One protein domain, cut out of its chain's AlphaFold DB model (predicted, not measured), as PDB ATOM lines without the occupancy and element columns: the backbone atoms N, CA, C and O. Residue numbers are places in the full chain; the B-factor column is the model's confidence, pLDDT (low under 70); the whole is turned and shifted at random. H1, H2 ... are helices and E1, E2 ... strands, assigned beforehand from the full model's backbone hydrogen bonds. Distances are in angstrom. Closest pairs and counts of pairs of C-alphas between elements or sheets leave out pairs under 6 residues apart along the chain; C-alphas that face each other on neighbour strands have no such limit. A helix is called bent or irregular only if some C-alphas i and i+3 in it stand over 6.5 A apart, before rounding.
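What this domain is: This is residues 4 to 211 of the 274 residues of an uncharacterized protein of Thermoprotei archaeon (UniProt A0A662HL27). A twisted sheet of six strands is covered on one face by the long helix H2 and by H5, and on the other by H3, which makes three layers, with helices on both faces of a sheet; H1a, H4 and H6 cluster beyond H2 and H5. H1b folds back beside the first part of H2 as a helical hairpin, and the small sheet of E3 and E4 packs on H2. The 208 printed residues hold six named helices and eight named strands, in the order H1 H2 E1 E2 E3 E4 E5 E6 H3 E7 E8 H4 H5 H6; the large sheet, E1 E2 E5 E6 E7 E8, is mixed. The class is mixed, helices and strands, and the whole is compact, with a radius of gyration of the C-alphas of 16.2 A and spans of 48 by 40 by 38 A.

Where its parts are: Read the large sheet as E1, residues 68 to 70, E2, 79 to 82, E5, 101 to 105, E6, 108 to 114, E7, 142 to 147, and E8, 161 to 164. Find C-alpha 108 at (116.491, 68.802, 80.227); E6 runs 19.4 A from there. E3, 85 to 87, and E4, 90 to 92, are the small sheet. H2 is residues 40 to 64, 36.0 A; H3, 120 to 132; H4, 165 to 173; H5, 181 to 190; H6, 193 to 209, 24.5 A, ends at (86.859, 86.253, 60.732). H1, residues 9 to 34, was assigned as one helix by its hydrogen bonds but is bent, with C-alphas 21 and 24 7.5 A apart; its arms are H1a, 9 to 21, and H1b, 24 to 34.

How they stand to each other: Look first at the hairpin E5 and E6, antiparallel, with N 103 and O 110 2.9 A apart. E6 and E7 are parallel, N 113 to O 144 2.9 A; with H3 they form a strand-helix-strand unit, two parallel neighbours with a helix between, its crossover right-handed. H3 lies over E6 and E7 at a height over the sheet of 9.1 A, the closest C-alphas to E6 being Glu 113 and Ala 130, 5.8 A. On the opposite face, H5 has a height of 8.1 A. The hub H4 touches H1a, closest C-alphas Ala 13 and Ala 169, 4.2 A, at a shallow tilt of 28 degrees, opposite ways. Every O i to N i+4 pair is within hydrogen-bond range in H1a, H1b, H2, H3, H4 and H5; H6 has 11 of 13.

The domain as a whole: The C-alphas farthest apart, Leu 36 and Gly 107, are 48.1 A apart. The printed part has no cut; the E7 to E8 link is long. Low pLDDT includes residues 30 to 38 and 149 to 155.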
ATOM      1  N   LEU A   4     101.654  83.644  84.822       88.94
ATOM      2  CA  LEU A   4     100.754  83.996  83.730       88.94
ATOM      3  C   LEU A   4     100.182  82.715  83.118       88.94
ATOM      4  O   LEU A   4     100.905  81.753  82.861       88.94
ATOM      5  N   ARG A   5      98.858  82.661  82.941       91.75
ATOM      6  CA  ARG A   5      98.182  81.491  82.366       91.75
ATOM      7  C   ARG A   5      98.487  81.403  80.873       91.75
ATOM      8  O   ARG A   5      98.294  82.382  80.163       91.75
ATOM      9  N   VAL A   6      98.852  80.209  80.413       92.06
ATOM     10  CA  VAL A   6      99.047  79.922  78.990       92.06
ATOM     11  C   VAL A   6      97.703  79.976  78.263       92.06
ATOM     12  O   VAL A   6      96.736  79.313  78.657       92.06
ATOM     13  N   ARG A   7      97.636  80.805  77.219       93.12
ATOM     14  CA  ARG A   7      96.483  80.934  76.324       93.12
ATOM     15  C   ARG A   7      96.356  79.729  75.392       93.12
ATOM     16  O   ARG A   7      97.210  78.855  75.319       93.12
ATOM     17  N   GLU A   8      95.242  79.672  74.673       90.50
ATOM     18  CA  GLU A   8      95.018  78.643  73.661       90.50
ATOM     19  C   GLU A   8      96.090  78.712  72.561       90.50
ATOM     20  O   GLU A   8      96.346  79.786  72.011       90.50
ATOM     21  N   GLY A   9      96.672  77.564  72.195       89.62
ATOM     22  CA  GLY A   9      97.752  77.487  71.205       89.62
ATOM     23  C   GLY A   9      97.412  78.130  69.857       89.62
ATOM     24  O   GLY A   9      98.271  78.752  69.237       89.62
ATOM     25  N   SER A  10      96.145  78.077  69.435       88.50
ATOM     26  CA  SER A  10      95.661  78.722  68.210       88.50
ATOM     27  C   SER A  10      95.793  80.256  68.252       88.50
ATOM     28  O   SER A  10      96.175  80.872  67.255       88.50
ATOM     29  N   ARG A  11      95.552  80.879  69.415       90.12
ATOM     30  CA  ARG A  11      95.715  82.326  69.638       90.12
ATOM     31  C   ARG A  11      97.184  82.722  69.704       90.12
ATOM     32  O   ARG A  11      97.562  83.717  69.095       90.12
ATOM     33  N   ILE A  12      98.005  81.919  70.380       93.88
ATOM     34  CA  ILE A  12      99.462  82.115  70.455       93.88
ATOM     35  C   ILE A  12     100.069  82.069  69.046       93.88
ATOM     36  O   ILE A  12     100.796  82.973  68.639       93.88
ATOM     37  N   ALA A  13      99.707  81.059  68.252       91.75
ATOM     38  CA  ALA A  13     100.150  80.944  66.868       91.75
ATOM     39  C   ALA A  13      99.686  82.124  65.998       91.75
ATOM     40  O   ALA A  13     100.420  82.568  65.115       91.75
ATOM     41  N   CYS A  14      98.482  82.648  66.256       90.75
ATOM     42  CA  CYS A  14      97.973  83.842  65.588       90.75
ATOM     43  C   CYS A  14      98.834  85.074  65.893       90.75
ATOM     44  O   CYS A  14      99.252  85.767  64.965       90.75
ATOM     45  N   ASP A  15      99.157  85.304  67.168       92.44
ATOM     46  CA  ASP A  15     100.062  86.374  67.594       92.44
ATOM     47  C   ASP A  15     101.441  86.245  66.932       92.44
ATOM     48  O   ASP A  15     101.929  87.226  66.374       92.44
ATOM     49  N   ILE A  16     102.036  85.042  66.912       91.56
ATOM     50  CA  ILE A  16     103.338  84.813  66.261       91.56
ATOM     51  C   ILE A  16     103.266  85.176  64.780       91.56
ATOM     52  O   ILE A  16     104.136  85.877  64.270       91.56
ATOM     53  N   TYR A  17     102.232  84.710  64.080       89.00
ATOM     54  CA  TYR A  17     102.074  84.978  62.654       89.00
ATOM     55  C   TYR A  17     101.904  86.469  62.360       89.00
ATOM     56  O   TYR A  17     102.497  86.988  61.415       89.00
ATOM     57  N   LEU A  18     101.106  87.174  63.164       86.81
ATOM     58  CA  LEU A  18     100.918  88.616  63.017       86.81
ATOM     59  C   LEU A  18     102.214  89.377  63.305       86.81
ATOM     60  O   LEU A  18     102.565  90.267  62.532       86.81
ATOM     61  N   PHE A  19     102.959  88.987  64.342       85.69
ATOM     62  CA  PHE A  19     104.294  89.517  64.611       85.69
ATOM     63  C   PHE A  19     105.269  89.241  63.464       85.69
ATOM     64  O   PHE A  19     106.013  90.133  63.080       85.69
ATOM     65  N   ASP A  20     105.261  88.056  62.864       83.50
ATOM     66  CA  ASP A  20     106.153  87.742  61.746       83.50
ATOM     67  C   ASP A  20     105.822  88.586  60.501       83.50
ATOM     68  O   ASP A  20     106.703  89.181  59.877       83.50
ATOM     69  N   MET A  21     104.528  88.729  60.199       80.69
ATOM     70  CA  MET A  21     104.030  89.476  59.042       80.69
ATOM     71  C   MET A  21     104.144  90.998  59.191       80.69
ATOM     72  O   MET A  21     104.329  91.696  58.193       80.69
ATOM     73  N   LYS A  22     103.957  91.530  60.407       77.88
ATOM     74  CA  LYS A  22     103.848  92.976  60.680       77.88
ATOM     75  C   LYS A  22     104.929  93.531  61.594       77.88
ATOM     76  O   LYS A  22     105.105  94.745  61.631       77.88
ATOM     77  N   GLY A  23     105.690  92.682  62.273       70.38
ATOM     78  CA  GLY A  23     106.708  93.061  63.252       70.38
ATOM     79  C   GLY A  23     107.800  93.943  62.677       70.38
ATOM     80  O   GLY A  23     108.129  94.958  63.279       70.38
ATOM     81  N   ARG A  24     108.296  93.630  61.475       69.62
ATOM     82  CA  ARG A  24     109.322  94.445  60.809       69.62
ATOM     83  C   ARG A  24     108.813  95.843  60.448       69.62
ATOM     84  O   ARG A  24     109.496  96.826  60.717       69.62
ATOM     85  N   GLU A  25     107.629  95.937  59.840       73.12
ATOM     86  CA  GLU A  25     107.000  97.225  59.503       73.12
ATOM     87  C   GLU A  25     106.727  98.043  60.770       73.12
ATOM     88  O   GLU A  25     107.029  99.235  60.825       73.12
ATOM     89  N   MET A  26     106.190  97.387  61.800       73.19
ATOM     90  CA  MET A  26     105.874  97.988  63.090       73.19
ATOM     91  C   MET A  26     107.128  98.535  63.764       73.19
ATOM     92  O   MET A  26     107.155  99.693  64.156       73.19
ATOM     93  N   ALA A  27     108.178  97.735  63.857       67.06
ATOM     94  CA  ALA A  27     109.405  98.135  64.511       67.06
ATOM     95  C   ALA A  27     110.177  99.208  63.769       67.06
ATOM     96  O   ALA A  27     110.735 100.090  64.407       67.06
ATOM     97  N   ARG A  28     110.174  99.166  62.431       70.00
ATOM     98  CA  ARG A  28     110.729 100.253  61.629       70.00
ATOM     99  C   ARG A  28     109.954 101.547  61.881       70.00
ATOM    100  O   ARG A  28     110.572 102.556  62.180       70.00
ATOM    101  N   SER A  29     108.619 101.488  61.860       70.44
ATOM    102  CA  SER A  29     107.763 102.654  62.135       70.44
ATOM    103  C   SER A  29     107.992 103.203  63.545       70.44
ATOM    104  O   SER A  29     108.056 104.411  63.744       70.44
ATOM    105  N   ILE A  30     108.131 102.313  64.530       68.88
ATOM    106  CA  ILE A  30     108.464 102.665  65.908       68.88
ATOM    107  C   ILE A  30     109.840 103.319  65.952       68.88
ATOM    108  O   ILE A  30     109.931 104.431  66.441       68.88
ATOM    109  N   ALA A  31     110.885 102.690  65.414       65.31
ATOM    110  CA  ALA A  31     112.246 103.220  65.432       65.31
ATOM    111  C   ALA A  31     112.342 104.596  64.754       65.31
ATOM    112  O   ALA A  31     112.970 105.498  65.292       65.31
ATOM    113  N   GLU A  32     111.666 104.787  63.618       69.75
ATOM    114  CA  GLU A  32     111.578 106.077  62.926       69.75
ATOM    115  C   GLU A  32     110.905 107.152  63.790       69.75
ATOM    116  O   GLU A  32     111.431 108.255  63.907       69.75
ATOM    117  N   LEU A  33     109.785 106.824  64.445       65.81
ATOM    118  CA  LEU A  33     109.116 107.727  65.388       65.81
ATOM    119  C   LEU A  33     110.005 108.036  66.596       65.81
ATOM    120  O   LEU A  33     110.066 109.168  67.050       65.81
ATOM    121  N   CYS A  34     110.709 107.029  67.087       63.47
ATOM    122  CA  CYS A  34     111.539 107.048  68.280       63.47
ATOM    123  C   CYS A  34     112.874 107.782  68.085       63.47
ATOM    124  O   CYS A  34     113.392 108.376  69.022       63.47
ATOM    125  N   ASN A  35     113.402 107.841  66.861       64.56
ATOM    126  CA  ASN A  35     114.543 108.697  66.521       64.56
ATOM    127  C   ASN A  35     114.236 110.193  66.698       64.56
ATOM    128  O   ASN A  35     115.156 111.006  66.760       64.56
ATOM    129  N   LEU A  36     112.957 110.562  66.789       64.31
ATOM    130  CA  LEU A  36     112.535 111.922  67.098       64.31
ATOM    131  C   LEU A  36     112.475 112.175  68.617       64.31
ATOM    132  O   LEU A  36     112.447 113.332  69.028       64.31
ATOM    133  N   VAL A  37     112.402 111.115  69.440       61.81
ATOM    134  CA  VAL A  37     111.992 111.148  70.860       61.81
ATOM    135  C   VAL A  37     112.791 110.090  71.657       61.81
ATOM    136  O   VAL A  37     112.430 108.918  71.777       61.81
ATOM    137  N   GLY A  38     114.001 110.483  72.071       66.56
ATOM    138  CA  GLY A  38     115.102 109.557  72.373       66.56
ATOM    139  C   GLY A  38     114.913 108.598  73.558       66.56
ATOM    140  O   GLY A  38     115.484 107.506  73.536       66.56
ATOM    141  N   ASP A  39     114.126 108.942  74.580       71.31
ATOM    142  CA  ASP A  39     113.951 108.087  75.768       71.31
ATOM    143  C   ASP A  39     112.721 107.175  75.657       71.31
ATOM    144  O   ASP A  39     112.761 106.005  76.053       71.31
ATOM    145  N   GLU A  40     111.661 107.655  75.013       74.25
ATOM    146  CA  GLU A  40     110.441 106.911  74.700       74.25
ATOM    147  C   GLU A  40     110.733 105.736  73.761       74.25
ATOM    148  O   GLU A  40     110.155 104.655  73.902       74.25
ATOM    149  N   ALA A  41     111.712 105.925  72.874       75.94
ATOM    150  CA  ALA A  41     112.311 104.895  72.040       75.94
ATOM    151  C   ALA A  41     112.636 103.611  72.791       75.94
ATOM    152  O   ALA A  41     112.227 102.510  72.410       75.94
ATOM    153  N   ARG A  42     113.378 103.766  73.886       78.56
ATOM    154  CA  ARG A  42     113.894 102.649  74.670       78.56
ATOM    155  C   ARG A  42     112.768 101.936  75.397       78.56
ATOM    156  O   ARG A  42     112.746 100.707  75.421       78.56
ATOM    157  N   LEU A  43     111.810 102.694  75.930       84.81
ATOM    158  CA  LEU A  43     110.650 102.134  76.614       84.81
ATOM    159  C   LEU A  43     109.771 101.319  75.660       84.81
ATOM    160  O   LEU A  43     109.383 100.201  75.990       84.81
ATOM    161  N   ILE A  44     109.492 101.845  74.466       85.25
ATOM    162  CA  ILE A  44     108.677 101.155  73.463       85.25
ATOM    163  C   ILE A  44     109.364  99.876  72.986       85.25
ATOM    164  O   ILE A  44     108.706  98.841  72.892       85.25
ATOM    165  N   VAL A  45     110.671  99.922  72.715       82.88
ATOM    166  CA  VAL A  45     111.441  98.722  72.358       82.88
ATOM    167  C   VAL A  45     111.390  97.699  73.490       82.88
ATOM    168  O   VAL A  45     111.085  96.541  73.228       82.88
ATOM    169  N   GLY A  46     111.591  98.122  74.742       88.06
ATOM    170  CA  GLY A  46     111.508  97.232  75.900       88.06
ATOM    171  C   GLY A  46     110.133  96.578  76.066       88.06
ATOM    172  O   GLY A  46     110.056  95.407  76.436       88.06
ATOM    173  N   VAL A  47     109.054  97.299  75.747       90.06
ATOM    174  CA  VAL A  47     107.688  96.753  75.759       90.06
ATOM    175  C   VAL A  47     107.457  95.783  74.603       90.06
ATOM    176  O   VAL A  47     106.900  94.702  74.789       90.06
ATOM    177  N   LEU A  48     107.899  96.140  73.398       88.44
ATOM    178  CA  LEU A  48     107.762  95.305  72.210       88.44
ATOM    179  C   LEU A  48     108.505  93.972  72.359       88.44
ATOM    180  O   LEU A  48     107.927  92.920  72.083       88.44
ATOM    181  N   SER A  49     109.755  94.033  72.822       89.00
ATOM    182  CA  SER A  49     110.581  92.865  73.135       89.00
ATOM    183  C   SER A  49     109.951  92.032  74.238       89.00
ATOM    184  O   SER A  49     109.693  90.857  74.010       89.00
ATOM    185  N   GLY A  50     109.544  92.647  75.354       93.25
ATOM    186  CA  GLY A  50     108.922  91.922  76.461       93.25
ATOM    187  C   GLY A  50     107.651  91.171  76.069       93.25
ATOM    188  O   GLY A  50     107.459  90.022  76.463       93.25
ATOM    189  N   PHE A  51     106.784  91.776  75.255       93.12
ATOM    190  CA  PHE A  51     105.605  91.077  74.740       93.12
ATOM    191  C   PHE A  51     105.965  89.908  73.821       93.12
ATOM    192  O   PHE A  51     105.283  88.883  73.845       93.12
ATOM    193  N   TYR A  52     107.014  90.048  73.015       92.06
ATOM    194  CA  TYR A  52     107.439  88.998  72.101       92.06
ATOM    195  C   TYR A  52     108.163  87.854  72.823       92.06
ATOM    196  O   TYR A  52     107.842  86.694  72.582       92.06
ATOM    197  N   GLU A  53     109.047  88.152  73.774       95.19
ATOM    198  CA  GLU A  53     109.633  87.167  74.689       95.19
ATOM    199  C   GLU A  53     108.539  86.389  75.424       95.19
ATOM    200  O   GLU A  53     108.525  85.159  75.394       95.19
ATOM    201  N   TYR A  54     107.562  87.091  76.014       95.44
ATOM    202  CA  TYR A  54     106.448  86.444  76.701       95.44
ATOM    203  C   TYR A  54     105.635  85.546  75.756       95.44
ATOM    204  O   TYR A  54     105.268  84.434  76.130       95.44
ATOM    205  N   LEU A  55     105.396  85.980  74.515       95.44
ATOM    206  CA  LEU A  55     104.729  85.163  73.500       95.44
ATOM    207  C   LEU A  55     105.497  83.868  73.202       95.44
ATOM    208  O   LEU A  55     104.890  82.798  73.080       95.44
ATOM    209  N   ILE A  56     106.825  83.944  73.088       96.44
ATOM    210  CA  ILE A  56     107.672  82.765  72.890       96.44
ATOM    211  C   ILE A  56     107.650  81.872  74.134       96.44
ATOM    212  O   ILE A  56     107.455  80.665  73.999       96.44
ATOM    213  N   ALA A  57     107.752  82.433  75.339       96.69
ATOM    214  CA  ALA A  57     107.661  81.674  76.586       96.69
ATOM    215  C   ALA A  57     106.325  80.925  76.697       96.69
ATOM    216  O   ALA A  57     106.280  79.737  77.016       96.69
ATOM    217  N   GLU A  58     105.227  81.596  76.358       95.94
ATOM    218  CA  GLU A  58     103.891  81.011  76.339       95.94
ATOM    219  C   GLU A  58     103.769  79.884  75.301       95.94
ATOM    220  O   GLU A  58     103.151  78.850  75.569       95.94
ATOM    221  N   SER A  59     104.418  80.045  74.145       95.88
ATOM    222  CA  SER A  59     104.497  79.019  73.100       95.88
ATOM    223  C   SER A  59     105.216  77.769  73.595       95.88
ATOM    224  O   SER A  59     104.688  76.664  73.473       95.88
ATOM    225  N   LEU A  60     106.398  77.942  74.190       96.81
ATOM    226  CA  LEU A  60     107.194  76.851  74.749       96.81
ATOM    227  C   LEU A  60     106.424  76.131  75.859       96.81
ATOM    228  O   LEU A  60     106.354  74.903  75.860       96.81
ATOM    229  N   ALA A  61     105.780  76.887  76.752       95.69
ATOM    230  CA  ALA A  61     104.979  76.333  77.835       95.69
ATOM    231  C   ALA A  61     103.824  75.482  77.292       95.69
ATOM    232  O   ALA A  61     103.661  74.332  77.700       95.69
ATOM    233  N   SER A  62     103.076  76.004  76.314       95.19
ATOM    234  CA  SER A  62     101.983  75.279  75.662       95.19
ATOM    235  C   SER A  62     102.461  73.981  75.003       95.19
ATOM    236  O   SER A  62     101.819  72.939  75.167       95.19
ATOM    237  N   LEU A  63     103.570  74.030  74.259       95.25
ATOM    238  CA  LEU A  63     104.106  72.879  73.524       95.25
ATOM    239  C   LEU A  63     104.639  71.788  74.456       95.25
ATOM    240  O   LEU A  63     104.384  70.609  74.214       95.25
ATOM    241  N   LEU A  64     105.306  72.173  75.545       95.19
ATOM    242  CA  LEU A  64     105.841  71.256  76.560       95.19
ATOM    243  C   LEU A  64     104.782  70.765  77.560       95.19
ATOM    244  O   LEU A  64     105.073  69.941  78.425       95.19
ATOM    245  N   GLY A  65     103.541  71.247  77.439       93.25
ATOM    246  CA  GLY A  65     102.408  70.793  78.243       93.25
ATOM    247  C   GLY A  65     102.215  71.522  79.574       93.25
ATOM    248  O   GLY A  65     101.369  71.100  80.364       93.25
ATOM    249  N   PHE A  66     102.915  72.629  79.809       93.12
ATOM    250  CA  PHE A  66     102.719  73.482  80.975       93.12
ATOM    251  C   PHE A  66     101.492  74.388  80.805       93.12
ATOM    252  O   PHE A  66     101.193  74.897  79.728       93.12
ATOM    253  N   SER A  67     100.761  74.617  81.898       92.38
ATOM    254  CA  SER A  67      99.561  75.473  81.898       92.38
ATOM    255  C   SER A  67      99.855  76.949  82.192       92.38
ATOM    256  O   SER A  67      98.947  77.788  82.146       92.38
ATOM    257  N   ARG A  68     101.102  77.268  82.555       93.12
ATOM    258  CA  ARG A  68     101.531  78.573  83.067       93.12
ATOM    259  C   ARG A  68     102.967  78.875  82.639       93.12
ATOM    260  O   ARG A  68     103.764  77.952  82.493       93.12
ATOM    261  N   VAL A  69     103.269  80.164  82.509       94.12
ATOM    262  CA  VAL A  69     104.629  80.713  82.452       94.12
ATOM    263  C   VAL A  69     104.958  81.285  83.830       94.12
ATOM    264  O   VAL A  69     104.165  82.045  84.399       94.12
ATOM    265  N   SER A  70     106.108  80.899  84.371       92.38
ATOM    266  CA  SER A  70     106.593  81.339  85.678       92.38
ATOM    267  C   SER A  70     107.336  82.667  85.557       92.38
ATOM    268  O   SER A  70     108.124  82.867  84.633       92.38
ATOM    269  N   LEU A  71     107.090  83.573  86.504       87.25
ATOM    270  CA  LEU A  71     107.813  84.839  86.624       87.25
ATOM    271  C   LEU A  71     109.028  84.681  87.552       87.25
ATOM    272  O   LEU A  71     109.033  83.800  88.417       87.25
ATOM    273  N   PRO A  72     110.056  85.537  87.429       70.06
ATOM    274  CA  PRO A  72     111.398  85.237  87.928       70.06
ATOM    275  C   PRO A  72     111.529  85.152  89.456       70.06
ATOM    276  O   PRO A  72     112.572  84.701  89.930       70.06
ATOM    277  N   LYS A  73     110.504  85.563  90.218       70.06
ATOM    278  CA  LYS A  73     110.566  85.749  91.675       70.06
ATOM    279  C   LYS A  73     110.785  84.454  92.467       70.06
ATOM    280  O   LYS A  73     111.397  84.536  93.523       70.06
ATOM    281  N   GLU A  74     110.333  83.290  91.990       61.25
ATOM    282  CA  GLU A  74     110.509  82.005  92.693       61.25
ATOM    283  C   GLU A  74     110.616  80.838  91.694       61.25
ATOM    284  O   GLU A  74     109.757  80.680  90.825       61.25
ATOM    285  N   PHE A  75     111.665  80.015  91.816       69.25
ATOM    286  CA  PHE A  75     111.823  78.770  91.053       69.25
ATOM    287  C   PHE A  75     111.091  77.617  91.749       69.25
ATOM    288  O   PHE A  75     111.164  77.495  92.971       69.25
ATOM    289  N   VAL A  76     110.423  76.754  90.981       72.75
ATOM    290  CA  VAL A  76     109.589  75.667  91.528       72.75
ATOM    291  C   VAL A  76     109.777  74.303  90.864       72.75
ATOM    292  O   VAL A  76     108.994  73.389  91.105       72.75
ATOM    293  N   GLY A  77     110.841  74.129  90.081       85.94
ATOM    294  CA  GLY A  77     111.127  72.886  89.361       85.94
ATOM    295  C   GLY A  77     110.866  73.033  87.867       85.94
ATOM    296  O   GLY A  77     111.173  74.069  87.276       85.94
ATOM    297  N   ASP A  78     110.291  72.003  87.259       91.31
ATOM    298  CA  ASP A  78     109.967  72.009  85.835       91.31
ATOM    299  C   ASP A  78     108.984  73.137  85.480       91.31
ATOM    300  O   ASP A  78     107.959  73.346  86.134       91.31
ATOM    301  N   GLY A  79     109.299  73.871  84.419       93.25
ATOM    302  CA  GLY A  79     108.501  74.962  83.895       93.25
ATOM    303  C   GLY A  79     109.242  75.792  82.852       93.25
ATOM    304  O   GLY A  79     110.421  75.589  82.556       93.25
ATOM    305  N   VAL A  80     108.518  76.768  82.309       95.19
ATOM    306  CA  VAL A  80     109.071  77.823  81.456       95.19
ATOM    307  C   VAL A  80     109.070  79.120  82.250       95.19
ATOM    308  O   VAL A  80     108.016  79.566  82.710       95.19
ATOM    309  N   TYR A  81     110.247  79.707  82.411       95.06
ATOM    310  CA  TYR A  81     110.494  80.898  83.209       95.06
ATOM    311  C   TYR A  81     110.854  82.042  82.275       95.06
ATOM    312  O   TYR A  81     111.898  82.012  81.636       95.06
ATOM    313  N   TRP A  82     109.991  83.046  82.188       95.81
ATOM    314  CA  TRP A  82     110.288  84.267  81.444       95.81
ATOM    315  C   TRP A  82     110.909  85.280  82.403       95.81
ATOM    316  O   TRP A  82     110.290  85.618  83.412       95.81
ATOM    317  N   ASN A  83     112.124  85.748  82.111       94.75
ATOM    318  CA  ASN A  83     112.881  86.652  82.984       94.75
ATOM    319  C   ASN A  83     112.506  88.134  82.815       94.75
ATOM    320  O   ASN A  83     113.034  88.986  83.534       94.75
ATOM    321  N   GLY A  84     111.571  88.449  81.918       93.31
ATOM    322  CA  GLY A  84     110.959  89.770  81.844       93.31
ATOM    323  C   GLY A  84     110.032  90.075  83.020       93.31
ATOM    324  O   GLY A  84     109.969  89.375  84.037       93.31
ATOM    325  N   SER A  85     109.298  91.181  82.906       92.00
ATOM    326  CA  SER A  85     108.372  91.606  83.955       92.00
ATOM    327  C   SER A  85     107.045  92.089  83.400       92.00
ATOM    328  O   SER A  85     106.979  92.698  82.337       92.00
ATOM    329  N   PHE A  86     105.974  91.848  84.153       87.81
ATOM    330  CA  PHE A  86     104.643  92.330  83.818       87.81
ATOM    331  C   PHE A  86     104.220  93.404  84.821       87.81
ATOM    332  O   PHE A  86     104.111  93.131  86.016       87.81
ATOM    333  N   LYS A  87     104.012  94.644  84.367       85.75
ATOM    334  CA  LYS A  87     103.625  95.775  85.231       85.75
ATOM    335  C   LYS A  87     102.563  96.620  84.541       85.75
ATOM    336  O   LYS A  87     102.748  97.049  83.408       85.75
ATOM    337  N   GLY A  88     101.440  96.859  85.221       78.88
ATOM    338  CA  GLY A  88     100.373  97.725  84.702       78.88
ATOM    339  C   GLY A  88      99.785  97.270  83.359       78.88
ATOM    340  O   GLY A  88      99.384  98.109  82.563       78.88
ATOM    341  N   GLY A  89      99.768  95.962  83.076       78.62
ATOM    342  CA  GLY A  89      99.282  95.428  81.795       78.62
ATOM    343  C   GLY A  89     100.322  95.391  80.668       78.62
ATOM    344  O   GLY A  89     100.002  94.911  79.584       78.62
ATOM    345  N   MET A  90     101.547  95.861  80.919       87.12
ATOM    346  CA  MET A  90     102.648  95.880  79.955       87.12
ATOM    347  C   MET A  90     103.682  94.807  80.291       87.12
ATOM    348  O   MET A  90     104.077  94.660  81.452       87.12
ATOM    349  N   ALA A  91     104.121  94.077  79.267       91.31
ATOM    350  CA  ALA A  91     105.248  93.159  79.347       91.31
ATOM    351  C   ALA A  91     106.536  93.910  78.995       91.31
ATOM    352  O   ALA A  91     106.595  94.559  77.958       91.31
ATOM    353  N   PHE A  92     107.549  93.818  79.848       91.94
ATOM    354  CA  PHE A  92     108.867  94.417  79.657       91.94
ATOM    355  C   PHE A  92     109.909  93.318  79.516       91.94
ATOM    356  O   PHE A  92     109.824  92.317  80.231       91.94
ATOM    357  N   MET A  93     110.872  93.541  78.623       92.56
ATOM    358  CA  MET A  93     111.972  92.616  78.353       92.56
ATOM    359  C   MET A  93     112.743  92.196  79.603       92.56
ATOM    360  O   MET A  93     112.747  92.907  80.620       92.56
ATOM    361  N   ALA A  94     113.415  91.051  79.509       91.25
ATOM    362  CA  ALA A  94     114.369  90.612  80.514       91.25
ATOM    363  C   ALA A  94     115.454  91.680  80.772       91.25
ATOM    364  O   ALA A  94     115.863  92.418  79.867       91.25
ATOM    365  N   PRO A  95     115.910  91.831  82.029       89.31
ATOM    366  CA  PRO A  95     117.013  92.727  82.331       89.31
ATOM    367  C   PRO A  95     118.322  92.172  81.745       89.31
ATOM    368  O   PRO A  95     118.472  90.956  81.624       89.31
ATOM    369  N   PRO A  96     119.315  93.034  81.458       86.94
ATOM    370  CA  PRO A  96     120.599  92.585  80.931       86.94
ATOM    371  C   PRO A  96     121.251  91.518  81.816       86.94
ATOM    372  O   PRO A  96     121.197  91.623  83.044       86.94
ATOM    373  N   ARG A  97     121.983  90.588  81.186       87.31
ATOM    374  CA  ARG A  97     122.732  89.481  81.825       87.31
ATOM    375  C   ARG A  97     121.879  88.317  82.333       87.31
ATOM    376  O   ARG A  97     122.433  87.410  82.952       87.31
ATOM    377  N   LEU A  98     120.569  88.346  82.117       91.88
ATOM    378  CA  LEU A  98     119.717  87.173  82.253       91.88
ATOM    379  C   LEU A  98     119.298  86.719  80.855       91.88
ATOM    380  O   LEU A  98     119.093  87.584  80.005       91.88
ATOM    381  N   PRO A  99     119.145  85.406  80.619       94.62
ATOM    382  CA  PRO A  99     118.510  84.944  79.391       94.62
ATOM    383  C   PRO A  99     117.054  85.401  79.362       94.62
ATOM    384  O   PRO A  99     116.424  85.467  80.422       94.62
ATOM    385  N   ASP A 100     116.493  85.647  78.179       96.56
ATOM    386  CA  ASP A 100     115.085  86.044  78.059       96.56
ATOM    387  C   ASP A 100     114.155  85.014  78.714       96.56
ATOM    388  O   ASP A 100     113.217  85.347  79.453       96.56
ATOM    389  N   ILE A 101     114.423  83.733  78.446       97.12
ATOM    390  CA  ILE A 101     113.632  82.606  78.930       97.12
ATOM    391  C   ILE A 101     114.556  81.463  79.362       97.12
ATOM    392  O   ILE A 101     115.483  81.075  78.650       97.12
ATOM    393  N   GLU A 102     114.240  80.853  80.499       95.94
ATOM    394  CA  GLU A 102     114.808  79.580  80.944       95.94
ATOM    395  C   GLU A 102     113.738  78.491  80.856       95.94
ATOM    396  O   GLU A 102     112.590  78.684  81.270       95.94
ATOM    397  N   VAL A 103     114.095  77.323  80.327       95.62
ATOM    398  CA  VAL A 103     113.202  76.164  80.287       95.62
ATOM    399  C   VAL A 103     113.823  75.029  81.073       95.62
ATOM    400  O   VAL A 103     114.958  74.643  80.814       95.62
ATOM    401  N   HIS A 104     113.046  74.471  81.993       94.06
ATOM    402  CA  HIS A 104     113.376  73.271  82.750       94.06
ATOM    403  C   HIS A 104     112.254  72.278  82.494       94.06
ATOM    404  O   HIS A 104     111.119  72.522  82.891       94.06
ATOM    405  N   ALA A 105     112.514  71.206  81.761       92.38
ATOM    406  CA  ALA A 105     111.458  70.270  81.411       92.38
ATOM    407  C   ALA A 105     112.007  68.855  81.330       92.38
ATOM    408  O   ALA A 105     112.864  68.564  80.497       92.38
ATOM    409  N   TYR A 106     111.470  67.970  82.170       89.94
ATOM    410  CA  TYR A 106     111.719  66.534  82.105       89.94
ATOM    411  C   TYR A 106     113.210  66.175  82.222       89.94
ATOM    412  O   TYR A 106     113.698  65.261  81.560       89.94
ATOM    413  N   GLY A 107     113.944  66.911  83.064       89.94
ATOM    414  CA  GLY A 107     115.383  66.720  83.283       89.94
ATOM    415  C   GLY A 107     116.296  67.347  82.223       89.94
ATOM    416  O   GLY A 107     117.511  67.242  82.351       89.94
ATOM    417  N   GLU A 108     115.742  68.013  81.208       94.50
ATOM    418  CA  GLU A 108     116.491  68.802  80.227       94.50
ATOM    419  C   GLU A 108     116.341  70.299  80.532       94.50
ATOM    420  O   GLU A 108     115.302  70.748  81.037       94.50
ATOM    421  N   ARG A 109     117.365  71.090  80.204       95.38
ATOM    422  CA  ARG A 109     117.369  72.537  80.402       95.38
ATOM    423  C   ARG A 109     117.763  73.267  79.132       95.38
ATOM    424  O   ARG A 109     118.616  72.829  78.355       95.38
ATOM    425  N   ALA A 110     117.141  74.418  78.937       96.81
ATOM    426  CA  ALA A 110     117.478  75.319  77.858       96.81
ATOM    427  C   ALA A 110     117.526  76.761  78.340       96.81
ATOM    428  O   ALA A 110     116.726  77.167  79.183       96.81
ATOM    429  N   ILE A 111     118.405  77.542  77.723       97.00
ATOM    430  CA  ILE A 111     118.207  78.984  77.628       97.00
ATOM    431  C   ILE A 111     117.627  79.304  76.257       97.00
ATOM    432  O   ILE A 111     117.956  78.647  75.259       97.00
ATOM    433  N   VAL A 112     116.765  80.308  76.205       97.44
ATOM    434  CA  VAL A 112     116.192  80.797  74.959       97.44
ATOM    435  C   VAL A 112     116.348  82.300  74.924       97.44
ATOM    436  O   VAL A 112     115.789  82.978  75.777       97.44
ATOM    437  N   GLU A 113     117.060  82.784  73.912       96.62
ATOM    438  CA  GLU A 113     117.053  84.196  73.541       96.62
ATOM    439  C   GLU A 113     116.090  84.424  72.389       96.62
ATOM    440  O   GLU A 113     115.923  83.581  71.494       96.62
ATOM    441  N   VAL A 114     115.461  85.588  72.393       93.38
ATOM    442  CA  VAL A 114     114.445  85.973  71.434       93.38
ATOM    443  C   VAL A 114     114.860  87.280  70.788       93.38
ATOM    444  O   VAL A 114     114.933  88.330  71.410       93.38
ATOM    445  N   THR A 115     115.051  87.254  69.472       88.56
ATOM    446  CA  THR A 115     115.311  88.486  68.728       88.56
ATOM    447  C   THR A 115     114.095  88.894  67.919       88.56
ATOM    448  O   THR A 115     113.438  88.078  67.272       88.56
ATOM    449  N   LEU A 116     113.836  90.197  67.869       80.56
ATOM    450  CA  LEU A 116     112.915  90.772  66.896       80.56
ATOM    451  C   LEU A 116     113.582  90.972  65.519       80.56
ATOM    452  O   LEU A 116     112.912  91.318  64.549       80.56
ATOM    453  N   GLY A 117     114.898  90.762  65.392       75.56
ATOM    454  CA  GLY A 117     115.607  90.781  64.108       75.56
ATOM    455  C   GLY A 117     115.584  92.127  63.370       75.56
ATOM    456  O   GLY A 117     115.570  92.152  62.139       75.56
ATOM    457  N   PHE A 118     115.548  93.251  64.091       68.81
ATOM    458  CA  PHE A 118     115.488  94.601  63.499       68.81
ATOM    459  C   PHE A 118     116.731  95.009  62.702       68.81
ATOM    460  O   PHE A 118     116.668  95.950  61.916       68.81
ATOM    461  N   GLY A 119     117.816  94.254  62.835       70.88
ATOM    462  CA  GLY A 119     119.026  94.350  62.032       70.88
ATOM    463  C   GLY A 119     119.920  93.143  62.299       70.88
ATOM    464  O   GLY A 119     119.704  92.415  63.271       70.88
ATOM    465  N   GLU A 120     120.918  92.921  61.444       76.94
ATOM    466  CA  GLU A 120     121.874  91.821  61.634       76.94
ATOM    467  C   GLU A 120     122.656  91.968  62.944       76.94
ATOM    468  O   GLU A 120     122.823  90.988  63.663       76.94
ATOM    469  N   GLU A 121     123.043  93.191  63.315       79.56
ATOM    470  CA  GLU A 121     123.740  93.478  64.577       79.56
ATOM    471  C   GLU A 121     122.955  93.002  65.805       79.56
ATOM    472  O   GLU A 121     123.533  92.422  66.721       79.56
ATOM    473  N   HIS A 122     121.628  93.176  65.809       79.38
ATOM    474  CA  HIS A 122     120.779  92.689  66.897       79.38
ATOM    475  C   HIS A 122     120.769  91.161  66.948       79.38
ATOM    476  O   HIS A 122     120.837  90.587  68.026       79.38
ATOM    477  N   VAL A 123     120.731  90.492  65.790       84.31
ATOM    478  CA  VAL A 123     120.798  89.023  65.729       84.31
ATOM    479  C   VAL A 123     122.129  88.521  66.292       84.31
ATOM    480  O   VAL A 123     122.134  87.580  67.080       84.31
ATOM    481  N   TYR A 124     123.250  89.155  65.932       86.06
ATOM    482  CA  TYR A 124     124.567  88.787  66.459       86.06
ATOM    483  C   TYR A 124     124.716  89.084  67.954       86.06
ATOM    484  O   TYR A 124     125.371  88.317  68.659       86.06
ATOM    485  N   ARG A 125     124.097  90.162  68.449       86.94
ATOM    486  CA  ARG A 125     124.059  90.463  69.882       86.94
ATOM    487  C   ARG A 125     123.319  89.372  70.654       86.94
ATOM    488  O   ARG A 125     123.927  88.788  71.545       86.94
ATOM    489  N   GLU A 126     122.083  89.051  70.267       90.50
ATOM    490  CA  GLU A 126     121.282  88.024  70.962       90.50
ATOM    491  C   GLU A 126     121.934  86.642  70.886       90.50
ATOM    492  O   GLU A 126     121.933  85.865  71.831       90.50
ATOM    493  N   LEU A 127     122.589  86.338  69.773       90.06
ATOM    494  CA  LEU A 127     123.418  85.150  69.648       90.06
ATOM    495  C   LEU A 127     124.586  85.127  70.653       90.06
ATOM    496  O   LEU A 127     124.897  84.081  71.219       90.06
ATOM    497  N   GLY A 128     125.270  86.257  70.839       90.38
ATOM    498  CA  GLY A 128     126.344  86.380  71.823       90.38
ATOM    499  C   GLY A 128     125.836  86.230  73.258       90.38
ATOM    500  O   GLY A 128     126.569  85.754  74.123       90.38
ATOM    501  N   GLU A 129     124.590  86.612  73.526       92.31
ATOM    502  CA  GLU A 129     123.901  86.353  74.795       92.31
ATOM    503  C   GLU A 129     123.563  84.865  74.949       92.31
ATOM    504  O   GLU A 129     124.001  84.249  75.923       92.31
ATOM    505  N   ALA A 130     123.002  84.235  73.913       92.69
ATOM    506  CA  ALA A 130     122.716  82.799  73.877       92.69
ATOM    507  C   ALA A 130     123.965  81.915  74.058       92.69
ATOM    508  O   ALA A 130     123.862  80.754  74.445       92.69
ATOM    509  N   LEU A 131     125.162  82.420  73.762       92.69
ATOM    510  CA  LEU A 131     126.421  81.707  74.006       92.69
ATOM    511  C   LEU A 131     126.960  81.890  75.430       92.69
ATOM    512  O   LEU A 131     127.747  81.064  75.878       92.69
ATOM    513  N   ARG A 132     126.585  82.973  76.117       93.25
ATOM    514  CA  ARG A 132     127.160  83.364  77.414       93.25
ATOM    515  C   ARG A 132     126.255  83.060  78.595       93.25
ATOM    516  O   ARG A 132     126.769  82.805  79.675       93.25
ATOM    517  N   HIS A 133     124.942  83.153  78.420       94.69
ATOM    518  CA  HIS A 133     124.017  82.957  79.525       94.69
ATOM    519  C   HIS A 133     123.995  81.495  79.975       94.69
ATOM    520  O   HIS A 133     124.250  80.573  79.204       94.69
ATOM    521  N   GLU A 134     123.695  81.287  81.244       93.62
ATOM    522  CA  GLU A 134     123.490  79.973  81.838       93.62
ATOM    523  C   GLU A 134     122.086  79.931  82.435       93.62
ATOM    524  O   GLU A 134     121.440  80.967  82.620       93.62
ATOM    525  N   THR A 135     121.607  78.732  82.743       91.38
ATOM    526  CA  THR A 135     120.402  78.612  83.567       91.38
ATOM    527  C   THR A 135     120.752  78.890  85.022       91.38
ATOM    528  O   THR A 135     121.912  78.802  85.430       91.38
ATOM    529  N   ARG A 136     119.742  79.093  85.865       87.25
ATOM    530  CA  ARG A 136     119.922  79.155  87.326       87.25
ATOM    531  C   ARG A 136     120.572  77.899  87.932       87.25
ATOM    532  O   ARG A 136     121.043  77.956  89.063       87.25
ATOM    533  N   PHE A 137     120.606  76.781  87.200       86.06
ATOM    534  CA  PHE A 137     121.241  75.515  87.598       86.06
ATOM    535  C   PHE A 137     122.578  75.256  86.883       86.06
ATOM    536  O   PHE A 137     123.080  74.131  86.914       86.06
ATOM    537  N   GLY A 138     123.139  76.266  86.216       89.44
ATOM    538  CA  GLY A 138     124.379  76.180  85.449       89.44
ATOM    539  C   GLY A 138     124.153  75.888  83.965       89.44
ATOM    540  O   GLY A 138     123.106  76.229  83.400       89.44
ATOM    541  N   GLU A 139     125.147  75.251  83.344       93.75
ATOM    542  CA  GLU A 139     125.217  75.053  81.892       93.75
ATOM    543  C   GLU A 139     123.969  74.332  81.329       93.75
ATOM    544  O   GLU A 139     123.637  73.235  81.799       93.75
ATOM    545  N   PRO A 140     123.270  74.928  80.339       94.81
ATOM    546  CA  PRO A 140     122.125  74.308  79.675       94.81
ATOM    547  C   PRO A 140     122.545  73.202  78.698       94.81
ATOM    548  O   PRO A 140     123.568  73.300  78.024       94.81
ATOM    549  N   GLU A 141     121.686  72.200  78.515       95.25
ATOM    550  CA  GLU A 141     121.836  71.212  77.441       95.25
ATOM    551  C   GLU A 141     121.527  71.816  76.060       95.25
ATOM    552  O   GLU A 141     122.086  71.384  75.048       95.25
ATOM    553  N   TYR A 142     120.654  72.828  76.011       95.75
ATOM    554  CA  TYR A 142     120.247  73.501  74.780       95.75
ATOM    555  C   TYR A 142     120.367  75.023  74.884       95.75
ATOM    556  O   TYR A 142     119.838  75.656  75.792       95.75
ATOM    557  N   ARG A 143     121.002  75.635  73.885       96.50
ATOM    558  CA  ARG A 143     121.018  77.092  73.703       96.50
ATOM    559  C   ARG A 143     120.206  77.410  72.465       96.50
ATOM    560  O   ARG A 143     120.547  76.953  71.372       96.50
ATOM    561  N   LEU A 144     119.098  78.113  72.641       95.44
ATOM    562  CA  LEU A 144     118.123  78.353  71.586       95.44
ATOM    563  C   LEU A 144     118.088  79.845  71.257       95.44
ATOM    564  O   LEU A 144     117.995  80.673  72.153       95.44
ATOM    565  N   LEU A 145     118.133  80.180  69.969       94.19
ATOM    566  CA  LEU A 145     117.869  81.537  69.495       94.19
ATOM    567  C   LEU A 145     116.619  81.505  68.622       94.19
ATOM    568  O   LEU A 145     116.621  80.901  67.543       94.19
ATOM    569  N   VAL A 146     115.548  82.140  69.093       92.88
ATOM    570  CA  VAL A 146     114.286  82.241  68.361       92.88
ATOM    571  C   VAL A 146     114.338  83.453  67.445       92.88
ATOM    572  O   VAL A 146     114.425  84.602  67.877       92.88
ATOM    573  N   LEU A 147     114.281  83.168  66.149       87.81
ATOM    574  CA  LEU A 147     114.395  84.131  65.070       87.81
ATOM    575  C   LEU A 147     113.032  84.361  64.402       87.81
ATOM    576  O   LEU A 147     112.261  83.407  64.225       87.81
ATOM    577  N   PRO A 148     112.749  85.589  63.938       79.69
ATOM    578  CA  PRO A 148     111.678  85.818  62.983       79.69
ATOM    579  C   PRO A 148     112.025  85.170  61.636       79.69
ATOM    580  O   PRO A 148     113.195  84.982  61.289       79.69
ATOM    581  N   SER A 149     111.016  84.869  60.823       68.88
ATOM    582  CA  SER A 149     111.180  84.096  59.578       68.88
ATOM    583  C   SER A 149     111.994  84.804  58.496       68.88
ATOM    584  O   SER A 149     112.433  84.177  57.530       68.88
ATOM    585  N   TYR A 150     112.218  86.108  58.659       65.12
ATOM    586  CA  TYR A 150     113.023  86.940  57.771       65.12
ATOM    587  C   TYR A 150     114.499  87.068  58.181       65.12
ATOM    588  O   TYR A 150     115.224  87.840  57.549       65.12
ATOM    589  N   ALA A 151     114.939  86.393  59.247       67.12
ATOM    590  CA  ALA A 151     116.331  86.426  59.694       67.12
ATOM    591  C   ALA A 151     117.292  85.771  58.670       67.12
ATOM    592  O   ALA A 151     116.860  84.936  57.863       67.12
ATOM    593  N   PRO A 152     118.595  86.127  58.682       66.56
ATOM    594  CA  PRO A 152     119.572  85.602  57.730       66.56
ATOM    595  C   PRO A 152     119.641  84.072  57.746       66.56
ATOM    596  O   PRO A 152     119.875  83.445  58.777       66.56
ATOM    597  N   ARG A 153     119.481  83.450  56.570       58.56
ATOM    598  CA  ARG A 153     119.540  81.982  56.408       58.56
ATOM    599  C   ARG A 153     120.949  81.402  56.570       58.56
ATOM    600  O   ARG A 153     121.089  80.191  56.713       58.56
ATOM    601  N   SER A 154     121.972  82.250  56.490       58.84
ATOM    602  CA  SER A 154     123.390  81.888  56.568       58.84
ATOM    603  C   SER A 154     123.903  81.726  57.997       58.84
ATOM    604  O   SER A 154     125.017  81.237  58.174       58.84
ATOM    605  N   LEU A 155     123.119  82.102  59.013       69.56
ATOM    606  CA  LEU A 155     123.534  81.965  60.403       69.56
ATOM    607  C   LEU A 155     123.639  80.467  60.742       69.56
ATOM    608  O   LEU A 155     122.643  79.746  60.770       69.56
ATOM    609  N   ARG A 156     124.859  79.970  60.944       70.75
ATOM    610  CA  ARG A 156     125.134  78.610  61.424       70.75
ATOM    611  C   ARG A 156     126.227  78.683  62.459       70.75
ATOM    612  O   ARG A 156     127.350  79.060  62.138       70.75
ATOM    613  N   ILE A 157     125.888  78.348  63.697       79.88
ATOM    614  CA  ILE A 157     126.795  78.529  64.825       79.88
ATOM    615  C   ILE A 157     126.764  77.286  65.682       79.88
ATOM    616  O   ILE A 157     125.709  76.783  66.062       79.88
ATOM    617  N   ARG A 158     127.956  76.760  65.951       81.25
ATOM    618  CA  ARG A 158     128.115  75.581  66.788       81.25
ATOM    619  C   ARG A 158     127.677  75.923  68.212       81.25
ATOM    620  O   ARG A 158     128.107  76.932  68.755       81.25
ATOM    621  N   GLY A 159     126.856  75.062  68.803       84.81
ATOM    622  CA  GLY A 159     126.400  75.210  70.185       84.81
ATOM    623  C   GLY A 159     125.120  76.025  70.363       84.81
ATOM    624  O   GLY A 159     124.582  75.996  71.458       84.81
ATOM    625  N   VAL A 160     124.591  76.674  69.315       91.06
ATOM    626  CA  VAL A 160     123.287  77.360  69.359       91.06
ATOM    627  C   VAL A 160     122.366  76.782  68.292       91.06
ATOM    628  O   VAL A 160     122.721  76.715  67.114       91.06
ATOM    629  N   THR A 161     121.163  76.380  68.694       91.44
ATOM    630  CA  THR A 161     120.125  75.934  67.765       91.44
ATOM    631  C   THR A 161     119.214  77.098  67.408       91.44
ATOM    632  O   THR A 161     118.652  77.763  68.276       91.44
ATOM    633  N   LEU A 162     119.059  77.343  66.110       89.31
ATOM    634  CA  LEU A 162     118.222  78.421  65.602       89.31
ATOM    635  C   LEU A 162     116.801  77.919  65.388       89.31
ATOM    636  O   LEU A 162     116.569  77.036  64.559       89.31
ATOM    637  N   LEU A 163     115.847  78.512  66.095       89.50
ATOM    638  CA  LEU A 163     114.434  78.177  65.971       89.50
ATOM    639  C   LEU A 163     113.705  79.282  65.220       89.50
ATOM    640  O   LEU A 163     113.856  80.463  65.516       89.50
ATOM    641  N   LYS A 164     112.880  78.908  64.245       87.19
ATOM    642  CA  LYS A 164     112.026  79.867  63.534       87.19
ATOM    643  C   LYS A 164     110.709  79.993  64.280       87.19
ATOM    644  O   LYS A 164     110.032  78.990  64.500       87.19
ATOM    645  N   ASN A 165     110.309  81.214  64.611       88.88
ATOM    646  CA  ASN A 165     109.042  81.486  65.292       88.88
ATOM    647  C   ASN A 165     107.825  80.856  64.571       88.88
ATOM    648  O   ASN A 165     106.980  80.240  65.217       88.88
ATOM    649  N   LEU A 166     107.752  80.907  63.235       89.06
ATOM    650  CA  LEU A 166     106.655  80.298  62.476       89.06
ATOM    651  C   LEU A 166     106.612  78.772  62.593       89.06
ATOM    652  O   LEU A 166     105.531  78.194  62.505       89.06
ATOM    653  N   ALA A 167     107.753  78.116  62.809       89.19
ATOM    654  CA  ALA A 167     107.777  76.681  63.060       89.19
ATOM    655  C   ALA A 167     107.154  76.359  64.433       89.19
ATOM    656  O   ALA A 167     106.358  75.431  64.523       89.19
ATOM    657  N   LEU A 168     107.382  77.184  65.466       91.19
ATOM    658  CA  LEU A 168     106.659  77.067  66.745       91.19
ATOM    659  C   LEU A 168     105.144  77.257  66.555       91.19
ATOM    660  O   LEU A 168     104.350  76.447  67.032       91.19
ATOM    661  N   ALA A 169     104.737  78.285  65.801       91.50
ATOM    662  CA  ALA A 169     103.327  78.537  65.488       91.50
ATOM    663  C   ALA A 169     102.670  77.363  64.746       91.50
ATOM    664  O   ALA A 169     101.512  77.030  64.998       91.50
ATOM    665  N   TYR A 170     103.408  76.715  63.847       90.00
ATOM    666  CA  TYR A 170     102.938  75.540  63.126       90.00
ATOM    667  C   TYR A 170     102.644  74.361  64.054       90.00
ATOM    668  O   TYR A 170     101.568  73.766  63.959       90.00
ATOM    669  N   VAL A 171     103.566  74.034  64.964       90.69
ATOM    670  CA  VAL A 171     103.364  72.930  65.918       90.69
ATOM    671  C   VAL A 171     102.169  73.231  66.832       90.69
ATOM    672  O   VAL A 171     101.319  72.364  67.037       90.69
ATOM    673  N   LEU A 172     102.026  74.486  67.282       91.00
ATOM    674  CA  LEU A 172     100.888  74.941  68.091       91.00
ATOM    675  C   LEU A 172      99.540  74.744  67.384       91.00
ATOM    676  O   LEU A 172      98.594  74.244  67.992       91.00
ATOM    677  N   VAL A 173      99.436  75.115  66.102       89.06
ATOM    678  CA  VAL A 173      98.195  74.961  65.316       89.06
ATOM    679  C   VAL A 173      97.835  73.493  65.105       89.06
ATOM    680  O   VAL A 173      96.652  73.154  65.077       89.06
ATOM    681  N   ASN A 174      98.835  72.620  64.992       84.75
ATOM    682  CA  ASN A 174      98.633  71.184  64.838       84.75
ATOM    683  C   ASN A 174      98.299  70.465  66.157       84.75
ATOM    684  O   ASN A 174      98.043  69.262  66.149       84.75
ATOM    685  N   GLY A 175      98.281  71.186  67.286       77.00
ATOM    686  CA  GLY A 175      97.831  70.671  68.581       77.00
ATOM    687  C   GLY A 175      98.700  69.551  69.158       77.00
ATOM    688  O   GLY A 175      98.280  68.881  70.103       77.00
ATOM    689  N   ARG A 176      99.898  69.326  68.605       76.50
ATOM    690  CA  ARG A 176     100.833  68.319  69.112       76.50
ATOM    691  C   ARG A 176     101.605  68.893  70.291       76.50
ATOM    692  O   ARG A 176     102.247  69.933  70.177       76.50
ATOM    693  N   LYS A 177     101.523  68.201  71.426       83.75
ATOM    694  CA  LYS A 177     102.429  68.414  72.555       83.75
ATOM    695  C   LYS A 177     103.648  67.526  72.373       83.75
ATOM    696  O   LYS A 177     103.503  66.376  71.959       83.75
ATOM    697  N   VAL A 178     104.805  68.055  72.731       88.06
ATOM    698  CA  VAL A 178     106.076  67.329  72.706       88.06
ATOM    699  C   VAL A 178     106.400  66.818  74.106       88.06
ATOM    700  O   VAL A 178     105.990  67.408  75.107       88.06
ATOM    701  N   LYS A 179     107.114  65.696  74.189       84.38
ATOM    702  CA  LYS A 179     107.431  65.002  75.446       84.38
ATOM    703  C   LYS A 179     108.673  65.552  76.144       84.38
ATOM    704  O   LYS A 179     108.949  65.146  77.266       84.38
ATOM    705  N   GLY A 180     109.432  66.430  75.489       89.75
ATOM    706  CA  GLY A 180     110.670  66.990  76.022       89.75
ATOM    707  C   GLY A 180     111.288  68.055  75.124       89.75
ATOM    708  O   GLY A 180     110.820  68.296  74.005       89.75
ATOM    709  N   LEU A 181     112.359  68.682  75.614       92.38
ATOM    710  CA  LEU A 181     113.074  69.733  74.891       92.38
ATOM    711  C   LEU A 181     113.751  69.182  73.639       92.38
ATOM    712  O   LEU A 181     113.687  69.809  72.584       92.38
ATOM    713  N   ARG A 182     114.329  67.980  73.710       93.00
ATOM    714  CA  ARG A 182     114.925  67.329  72.537       93.00
ATOM    715  C   ARG A 182     113.943  67.163  71.382       93.00
ATOM    716  O   ARG A 182     114.289  67.445  70.236       93.00
ATOM    717  N   GLU A 183     112.739  66.680  71.682       92.25
ATOM    718  CA  GLU A 183     111.690  66.468  70.680       92.25
ATOM    719  C   GLU A 183     111.225  67.805  70.106       92.25
ATOM    720  O   GLU A 183     111.187  67.949  68.887       92.25
ATOM    721  N   LEU A 184     110.998  68.813  70.960       92.00
ATOM    722  CA  LEU A 184     110.680  70.173  70.524       92.00
ATOM    723  C   LEU A 184     111.713  70.708  69.527       92.00
ATOM    724  O   LEU A 184     111.363  71.185  68.448       92.00
ATOM    725  N   VAL A 185     112.996  70.626  69.890       91.12
ATOM    726  CA  VAL A 185     114.100  71.127  69.070       91.12
ATOM    727  C   VAL A 185     114.164  70.379  67.742       91.12
ATOM    728  O   VAL A 185     114.331  71.008  66.696       91.12
ATOM    729  N   HIS A 186     113.997  69.057  67.764       90.69
ATOM    730  CA  HIS A 186     113.998  68.238  66.557       90.69
ATOM    731  C   HIS A 186     112.827  68.569  65.624       90.69
ATOM    732  O   HIS A 186     113.045  68.815  64.435       90.69
ATOM    733  N   GLU A 187     111.601  68.623  66.147       87.88
ATOM    734  CA  GLU A 187     110.415  68.930  65.348       87.88
ATOM    735  C   GLU A 187     110.520  70.326  64.731       87.88
ATOM    736  O   GLU A 187     110.429  70.480  63.517       87.88
ATOM    737  N   VAL A 188     110.803  71.351  65.536       87.06
ATOM    738  CA  VAL A 188     110.837  72.744  65.062       87.06
ATOM    739  C   VAL A 188     111.957  72.970  64.037       87.06
ATOM    740  O   VAL A 188     111.782  73.741  63.091       87.06
ATOM    741  N   SER A 189     113.095  72.285  64.184       84.44
ATOM    742  CA  SER A 189     114.259  72.457  63.300       84.44
ATOM    743  C   SER A 189     114.135  71.744  61.950       84.44
ATOM    744  O   SER A 189     114.844  72.105  61.010       84.44
ATOM    745  N   THR A 190     113.262  70.740  61.833       84.06
ATOM    746  CA  THR A 190     113.118  69.913  60.618       84.06
ATOM    747  C   THR A 190     111.974  70.353  59.702       84.06
ATOM    748  O   THR A 190     111.853  69.848  58.586       84.06
ATOM    749  N   LEU A 191     111.154  71.316  60.132       83.12
ATOM    750  CA  LEU A 191     109.996  71.778  59.371       83.12
ATOM    751  C   LEU A 191     110.366  72.580  58.114       83.12
ATOM    752  O   LEU A 191     111.164  73.525  58.143       83.12
ATOM    753  N   ASP A 192     109.683  72.257  57.013       78.06
ATOM    754  CA  ASP A 192     109.704  73.046  55.784       78.06
ATOM    755  C   ASP A 192     108.875  74.336  55.932       78.06
ATOM    756  O   ASP A 192     107.660  74.316  56.149       78.06
ATOM    757  N   ILE A 193     109.532  75.485  55.748       72.00
ATOM    758  CA  ILE A 193     108.934  76.813  55.962       72.00
ATOM    759  C   ILE A 193     107.787  77.090  54.974       72.00
ATOM    760  O   ILE A 193     106.827  77.790  55.311       72.00
ATOM    761  N   GLY A 194     107.877  76.568  53.744       69.50
ATOM    762  CA  GLY A 194     106.877  76.818  52.704       69.50
ATOM    763  C   GLY A 194     105.506  76.251  53.075       69.50
ATOM    764  O   GLY A 194     104.479  76.921  52.921       69.50
ATOM    765  N   THR A 195     105.505  75.034  53.615       72.62
ATOM    766  CA  THR A 195     104.308  74.351  54.117       72.62
ATOM    767  C   THR A 195     103.783  75.013  55.393       72.62
ATOM    768  O   THR A 195     102.593  75.332  55.478       72.62
ATOM    769  N   VAL A 196     104.687  75.343  56.322       77.94
ATOM    770  CA  VAL A 196     104.390  76.024  57.593       77.94
ATOM    771  C   VAL A 196     103.556  77.291  57.394       77.94
ATOM    772  O   VAL A 196     102.503  77.469  58.012       77.94
ATOM    773  N   HIS A 197     103.981  78.163  56.479       77.12
ATOM    774  CA  HIS A 197     103.342  79.464  56.301       77.12
ATOM    775  C   HIS A 197     101.883  79.352  55.815       77.12
ATOM    776  O   HIS A 197     101.035  80.166  56.188       77.12
ATOM    777  N   LYS A 198     101.554  78.356  54.980       79.44
ATOM    778  CA  LYS A 198     100.189  78.185  54.444       79.44
ATOM    779  C   LYS A 198      99.194  77.775  55.528       79.44
ATOM    780  O   LYS A 198      98.079  78.302  55.551       79.44
ATOM    781  N   GLU A 199      99.582  76.858  56.408       78.12
ATOM    782  CA  GLU A 199      98.696  76.326  57.449       78.12
ATOM    783  C   GLU A 199      98.449  77.339  58.565       78.12
ATOM    784  O   GLU A 199      97.292  77.604  58.903       78.12
ATOM    785  N   VAL A 200      99.506  78.001  59.046       81.56
ATOM    786  CA  VAL A 200      99.385  79.049  60.070       81.56
ATOM    787  C   VAL A 200      98.517  80.205  59.559       81.56
ATOM    788  O   VAL A 200      97.579  80.632  60.234       81.56
ATOM    789  N   LYS A 201      98.725  80.646  58.309       83.88
ATOM    790  CA  LYS A 201      97.894  81.679  57.667       83.88
ATOM    791  C   LYS A 201      96.413  81.297  57.604       83.88
ATOM    792  O   LYS A 201      95.547  82.159  57.776       83.88
ATOM    793  N   ARG A 202      96.098  80.026  57.328       82.94
ATOM    794  CA  ARG A 202      94.711  79.531  57.299       82.94
ATOM    795  C   ARG A 202      94.081  79.593  58.692       82.94
ATOM    796  O   ARG A 202      92.945  80.044  58.809       82.94
ATOM    797  N   ALA A 203      94.818  79.194  59.729       77.56
ATOM    798  CA  ALA A 203      94.347  79.249  61.111       77.56
ATOM    799  C   ALA A 203      94.078  80.690  61.577       77.56
ATOM    800  O   ALA A 203      93.000  80.961  62.099       77.56
ATOM    801  N   VAL A 204      94.996  81.619  61.295       79.06
ATOM    802  CA  VAL A 204      94.850  83.049  61.620       79.06
ATOM    803  C   VAL A 204      93.594  83.652  60.993       79.06
ATOM    804  O   VAL A 204      92.824  84.328  61.671       79.06
ATOM    805  N   ARG A 205      93.362  83.404  59.695       79.94
ATOM    806  CA  ARG A 205      92.202  83.966  58.981       79.94
ATOM    807  C   ARG A 205      90.879  83.591  59.635       79.94
ATOM    808  O   ARG A 205      90.022  84.455  59.761       79.94
ATOM    809  N   ARG A 206      90.750  82.336  60.065       77.81
ATOM    810  CA  ARG A 206      89.560  81.817  60.745       77.81
ATOM    811  C   ARG A 206      89.288  82.561  62.059       77.81
ATOM    812  O   ARG A 206      88.200  83.101  62.226       77.81
ATOM    813  N   ILE A 207      90.302  82.700  62.917       72.69
ATOM    814  CA  ILE A 207      90.192  83.390  64.217       72.69
ATOM    815  C   ILE A 207      89.797  84.864  64.042       72.69
ATOM    816  O   ILE A 207      88.957  85.381  64.780       72.69
ATOM    817  N   LEU A 208      90.389  85.545  63.055       72.25
ATOM    818  CA  LEU A 208      90.073  86.946  62.773       72.25
ATOM    819  C   LEU A 208      88.667  87.119  62.172       72.25
ATOM    820  O   LEU A 208      88.006  88.108  62.471       72.25
ATOM    821  N   SER A 209      88.194  86.179  61.345       70.81
ATOM    822  CA  SER A 209      86.859  86.253  60.732       70.81
ATOM    823  C   SER A 209      85.708  85.946  61.691       70.81
ATOM    824  O   SER A 209      84.608  86.440  61.484       70.81
ATOM    825  N   GLU A 210      85.947  85.148  62.733       61.56
ATOM    826  CA  GLU A 210      84.914  84.733  63.695       61.56
ATOM    827  C   GLU A 210      84.528  85.841  64.693       61.56
ATOM    828  O   GLU A 210      83.504  85.734  65.360       61.56
ATOM    829  N   ASN A 211      85.314  86.919  64.790       56.44
ATOM    830  CA  ASN A 211      85.176  87.935  65.841       56.44
ATOM    831  C   ASN A 211      84.801  89.339  65.333       56.44
ATOM    832  O   ASN A 211      84.811  90.295  66.105       56.44
TER     833      ASN A 211